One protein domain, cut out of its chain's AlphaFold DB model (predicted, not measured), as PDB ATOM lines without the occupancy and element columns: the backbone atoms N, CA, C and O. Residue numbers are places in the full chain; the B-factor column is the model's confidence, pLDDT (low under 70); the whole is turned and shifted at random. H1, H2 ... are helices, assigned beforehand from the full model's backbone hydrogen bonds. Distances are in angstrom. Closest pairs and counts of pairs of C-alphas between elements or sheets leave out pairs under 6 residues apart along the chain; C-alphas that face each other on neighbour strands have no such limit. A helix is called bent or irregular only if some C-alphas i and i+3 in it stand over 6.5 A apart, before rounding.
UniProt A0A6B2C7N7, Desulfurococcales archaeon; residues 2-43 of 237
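What this domain is: This is residues 2 to 43 of the 237 residues of a protein of Desulfurococcales archaeon (UniProt A0A6B2C7N7). One very long helix, H2, makes the length of the model, and a short helix, H1, is folded back beside its first part, so that the two form a lopsided helical hairpin, J-shaped, with a tight turn at residue 12. Most of H2 has no partner: its residues 24 to 43 stand free and stick out as a long arm. The printed part has 42 residues with two named helices, H1 then H2, and no named strand; its class is all helix. The whole is extended, a rod, with a radius of gyration of the C-alphas of 14.7 A and spans of 46 by 17 by 6 A.

Where its parts are: H1 is residues 2 to 11, from C-alpha 2 at (190.494, 127.976, 119.413) to C-alpha 11 at (194.045, 115.844, 111.977), 14.7 A. Phe 12 follows, and then H2, residues 13 to 43, runs 45.7 A from C-alpha 13 at (196.091, 113.962, 117.772) to C-alpha 43 at (207.070, 156.780, 129.536). H2 is irregular: C-alphas 14 and 17 are 7.8 A apart, and its line is a rough one.

How they stand to each other: H1 and H2 form a helical hairpin over a tight link of one residue. They touch, and their closest C-alphas, those of Leu 9 and Phe 16, are 6.3 A apart. H2 touches H1 with residues 15 to 19 alone. Their lines stand at a shallow tilt of 22 degrees, and they run opposite ways. In H1 every O i to N i+4 pair is within hydrogen-bond range; in H2, 25 of 27 are.

The domain as a whole: The two C-alphas farthest apart, those of Leu 11 and Arg 43, are 46.4 A apart. The printed part has no cut. Residues 10 to 15 also stand free, of which 13 to 15 belong to H2. The mean pLDDT of the printed part is 74.4; residues 2, 6, 10, 13, 16 and 38 to 43 are under 70.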
ATOM      1  N   VAL A   2     191.063 129.269 118.975       68.88
ATOM      2  CA  VAL A   2     190.494 127.976 119.413       68.88
ATOM      3  C   VAL A   2     190.124 127.047 118.246       68.88
ATOM      4  O   VAL A   2     190.626 125.935 118.182       68.88
ATOM      5  N   VAL A   3     189.372 127.545 117.259       72.12
ATOM      6  CA  VAL A   3     188.958 126.763 116.075       72.12
ATOM      7  C   VAL A   3     190.148 126.212 115.275       72.12
ATOM      8  O   VAL A   3     190.121 125.066 114.842       72.12
ATOM      9  N   ILE A   4     191.220 126.996 115.119       73.88
ATOM     10  CA  ILE A   4     192.417 126.582 114.366       73.88
ATOM     11  C   ILE A   4     193.130 125.440 115.101       73.88
ATOM     12  O   ILE A   4     193.514 124.453 114.481       73.88
ATOM     13  N   TYR A   5     193.254 125.536 116.427       72.81
ATOM     14  CA  TYR A   5     193.873 124.487 117.235       72.81
ATOM     15  C   TYR A   5     193.032 123.207 117.282       72.81
ATOM     16  O   TYR A   5     193.597 122.118 117.194       72.81
ATOM     17  N   SER A   6     191.700 123.318 117.325       67.56
ATOM     18  CA  SER A   6     190.793 122.167 117.217       67.56
ATOM     19  C   SER A   6     190.952 121.423 115.887       67.56
ATOM     20  O   SER A   6     190.977 120.194 115.881       67.56
ATOM     21  N   ILE A   7     191.116 122.136 114.765       74.06
ATOM     22  CA  ILE A   7     191.336 121.518 113.444       74.06
ATOM     23  C   ILE A   7     192.661 120.741 113.427       74.06
ATOM     24  O   ILE A   7     192.689 119.579 113.026       74.06
ATOM     25  N   VAL A   8     193.747 121.352 113.911       72.75
ATOM     26  CA  VAL A   8     195.084 120.726 113.944       72.75
ATOM     27  C   VAL A   8     195.087 119.454 114.795       72.75
ATOM     28  O   VAL A   8     195.644 118.438 114.385       72.75
ATOM     29  N   LEU A   9     194.423 119.486 115.948       70.69
ATOM     30  CA  LEU A   9     194.314 118.345 116.859       70.69
ATOM     31  C   LEU A   9     193.469 117.197 116.318       70.69
ATOM     32  O   LEU A   9     193.751 116.040 116.609       70.69
ATOM     33  N   THR A  10     192.458 117.514 115.516       68.88
ATOM     34  CA  THR A  10     191.617 116.497 114.876       68.88
ATOM     35  C   THR A  10     192.394 115.735 113.807       68.88
ATOM     36  O   THR A  10     192.245 114.525 113.681       68.88
ATOM     37  N   LEU A  11     193.235 116.439 113.043       72.62
ATOM     38  CA  LEU A  11     194.045 115.844 111.977       72.62
ATOM     39  C   LEU A  11     195.287 115.124 112.523       72.62
ATOM     40  O   LEU A  11     195.700 114.108 111.968       72.62
ATOM     41  N   PHE A  12     195.869 115.627 113.615       75.81
ATOM     42  CA  PHE A  12     197.093 115.094 114.214       75.81
ATOM     43  C   PHE A  12     196.996 115.049 115.751       75.81
ATOM     44  O   PHE A  12     197.609 115.870 116.441       75.81
ATOM     45  N   PRO A  13     196.285 114.059 116.323       66.62
ATOM     46  CA  PRO A  13     196.091 113.962 117.772       66.62
ATOM     47  C   PRO A  13     197.401 113.729 118.546       66.62
ATOM     48  O   PRO A  13     197.511 114.118 119.706       66.62
ATOM     49  N   GLY A  14     198.438 113.174 117.901       73.19
ATOM     50  CA  GLY A  14     199.772 113.006 118.496       73.19
ATOM     51  C   GLY A  14     200.541 114.316 118.735       73.19
ATOM     52  O   GLY A  14     201.475 114.339 119.531       73.19
ATOM     53  N   LEU A  15     200.139 115.427 118.103       77.25
ATOM     54  CA  LEU A  15     200.765 116.745 118.287       77.25
ATOM     55  C   LEU A  15     200.170 117.534 119.459       77.25
ATOM     56  O   LEU A  15     200.467 118.717 119.628       77.25
ATOM     57  N   PHE A  16     199.349 116.893 120.289       69.94
ATOM     58  CA  PHE A  16     198.610 117.554 121.352       69.94
ATOM     59  C   PHE A  16     199.483 118.426 122.265       69.94
ATOM     60  O   PHE A  16     199.179 119.597 122.501       69.94
ATOM     61  N   PHE A  17     200.611 117.882 122.726       72.50
ATOM     62  CA  PHE A  17     201.535 118.606 123.600       72.50
ATOM     63  C   PHE A  17     202.129 119.853 122.924       72.50
ATOM     64  O   PHE A  17     202.245 120.911 123.544       72.50
ATOM     65  N   VAL A  18     202.438 119.753 121.627       78.94
ATOM     66  CA  VAL A  18     202.965 120.865 120.823       78.94
ATOM     67  C   VAL A  18     201.914 121.967 120.681       78.94
ATOM     68  O   VAL A  18     202.234 123.143 120.840       78.94
ATOM     69  N   VAL A  19     200.651 121.598 120.449       77.12
ATOM     70  CA  VAL A  19     199.538 122.549 120.323       77.12
ATOM     71  C   VAL A  19     199.280 123.289 121.638       77.12
ATOM     72  O   VAL A  19     199.124 124.511 121.620       77.12
ATOM     73  N   ILE A  20     199.312 122.599 122.786       74.44
ATOM     74  CA  ILE A  20     199.225 123.260 124.101       74.44
ATOM     75  C   ILE A  20     200.372 124.248 124.308       74.44
ATOM     76  O   ILE A  20     200.127 125.379 124.733       74.44
ATOM     77  N   LEU A  21     201.613 123.851 124.012       79.88
ATOM     78  CA  LEU A  21     202.761 124.748 124.153       79.88
ATOM     79  C   LEU A  21     202.590 126.005 123.298       79.88
ATOM     80  O   LEU A  21     202.834 127.113 123.774       79.88
ATOM     81  N   LEU A  22     202.108 125.854 122.066       81.88
ATOM     82  CA  LEU A  22     201.851 126.965 121.153       81.88
ATOM     83  C   LEU A  22     200.774 127.915 121.713       81.88
ATOM     84  O   LEU A  22     200.960 129.135 121.721       81.88
ATOM     85  N   ILE A  23     199.689 127.378 122.281       80.00
ATOM     86  CA  ILE A  23     198.671 128.170 122.994       80.00
ATOM     87  C   ILE A  23     199.301 128.934 124.167       80.00
ATOM     88  O   ILE A  23     199.077 130.137 124.309       80.00
ATOM     89  N   MET A  24     200.134 128.274 124.974       77.69
ATOM     90  CA  MET A  24     200.792 128.903 126.120       77.69
ATOM     91  C   MET A  24     201.717 130.049 125.684       77.69
ATOM     92  O   MET A  24     201.644 131.144 126.246       77.69
ATOM     93  N   PHE A  25     202.534 129.844 124.646       83.50
ATOM     94  CA  PHE A  25     203.431 130.874 124.114       83.50
ATOM     95  C   PHE A  25     202.683 132.040 123.469       83.50
ATOM     96  O   PHE A  25     203.064 133.189 123.688       83.50
ATOM     97  N   THR A  26     201.611 131.786 122.714       82.44
ATOM     98  CA  THR A  26     200.804 132.876 122.136       82.44
ATOM     99  C   THR A  26     200.141 133.723 123.217       82.44
ATOM    100  O   THR A  26     200.177 134.953 123.135       82.44
ATOM    101  N   PHE A  27     199.605 133.095 124.266       79.56
ATOM    102  CA  PHE A  27     199.024 133.811 125.397       79.56
ATOM    103  C   PHE A  27     200.078 134.625 126.163       79.56
ATOM    104  O   PHE A  27     199.861 135.799 126.470       79.56
ATOM    105  N   LEU A  28     201.248 134.033 126.419       82.00
ATOM    106  CA  LEU A  28     202.360 134.701 127.094       82.00
ATOM    107  C   LEU A  28     202.892 135.884 126.272       82.00
ATOM    108  O   LEU A  28     203.055 136.982 126.806       82.00
ATOM    109  N   GLY A  29     203.081 135.700 124.964       82.31
ATOM    110  CA  GLY A  29     203.497 136.753 124.040       82.31
ATOM    111  C   GLY A  29     202.497 137.908 123.984       82.31
ATOM    112  O   GLY A  29     202.891 139.070 124.087       82.31
ATOM    113  N   TYR A  30     201.196 137.607 123.916       84.06
ATOM    114  CA  TYR A  30     200.139 138.621 123.967       84.06
ATOM    115  C   TYR A  30     200.133 139.390 125.302       84.06
ATOM    116  O   TYR A  30     200.044 140.622 125.324       84.06
ATOM    117  N   SER A  31     200.289 138.686 126.427       75.38
ATOM    118  CA  SER A  31     200.376 139.295 127.760       75.38
ATOM    119  C   SER A  31     201.573 140.250 127.879       75.38
ATOM    120  O   SER A  31     201.417 141.408 128.279       75.38
ATOM    121  N   ILE A  32     202.757 139.816 127.437       80.38
ATOM    122  CA  ILE A  32     203.969 140.648 127.433       80.38
ATOM    123  C   ILE A  32     203.778 141.866 126.529       80.38
ATOM    124  O   ILE A  32     204.073 142.983 126.949       80.38
ATOM    125  N   PHE A  33     203.241 141.682 125.322       82.44
ATOM    126  CA  PHE A  33     203.024 142.773 124.373       82.44
ATOM    127  C   PHE A  33     202.097 143.859 124.937       82.44
ATOM    128  O   PHE A  33     202.418 145.050 124.894       82.44
ATOM    129  N   THR A  34     200.965 143.467 125.526       77.69
ATOM    130  CA  THR A  34     200.016 144.418 126.131       77.69
ATOM    131  C   THR A  34     200.583 145.108 127.373       77.69
ATOM    132  O   THR A  34     200.310 146.291 127.602       77.69
ATOM    133  N   SER A  35     201.384 144.407 128.177       72.44
ATOM    134  CA  SER A  35     202.080 144.983 129.333       72.44
ATOM    135  C   SER A  35     203.147 145.990 128.896       72.44
ATOM    136  O   SER A  35     203.152 147.139 129.341       72.44
ATOM    137  N   TYR A  36     203.984 145.612 127.928       75.88
ATOM    138  CA  TYR A  36     205.030 146.465 127.376       75.88
ATOM    139  C   TYR A  36     204.458 147.739 126.749       75.88
ATOM    140  O   TYR A  36     204.961 148.834 126.999       75.88
ATOM    141  N   ARG A  37     203.356 147.628 125.994       75.12
ATOM    142  CA  ARG A  37     202.666 148.788 125.415       75.12
ATOM    143  C   ARG A  37     202.186 149.766 126.492       75.12
ATOM    144  O   ARG A  37     202.378 150.968 126.326       75.12
ATOM    145  N   ARG A  38     201.616 149.271 127.597       68.56
ATOM    146  CA  ARG A  38     201.189 150.107 128.736       68.56
ATOM    147  C   ARG A  38     202.367 150.812 129.405       68.56
ATOM    148  O   ARG A  38     202.306 152.017 129.637       68.56
ATOM    149  N   ILE A  39     203.462 150.092 129.645       68.62
ATOM    150  CA  ILE A  39     204.682 150.672 130.223       68.62
ATOM    151  C   ILE A  39     205.259 151.743 129.291       68.62
ATOM    152  O   ILE A  39     205.610 152.831 129.745       68.62
ATOM    153  N   ARG A  40     205.320 151.486 127.982       68.50
ATOM    154  CA  ARG A  40     205.827 152.458 127.006       68.50
ATOM    155  C   ARG A  40     204.959 153.714 126.940       68.50
ATOM    156  O   ARG A  40     205.512 154.809 126.953       68.50
ATOM    157  N   ALA A  41     203.635 153.564 126.941       64.44
ATOM    158  CA  ALA A  41     202.703 154.691 126.980       64.44
ATOM    159  C   ALA A  41     202.898 155.559 128.237       64.44
ATOM    160  O   ALA A  41     202.877 156.778 128.151       64.44
ATOM    161  N   SER A  42     203.203 154.950 129.388       60.12
ATOM    162  CA  SER A  42     203.502 155.700 130.621       60.12
ATOM    163  C   SER A  42     204.840 156.458 130.606       60.12
ATOM    164  O   SER A  42     205.085 157.290 131.475       60.12
ATOM    165  N   ARG A  43     205.728 156.174 129.641       61.88
ATOM    166  CA  ARG A  43     207.070 156.780 129.536       61.88
ATOM    167  C   ARG A  43     207.192 157.833 128.434       61.88
ATOM    168  O   ARG A  43     208.163 158.588 128.450       61.88
TER     169      ARG A  43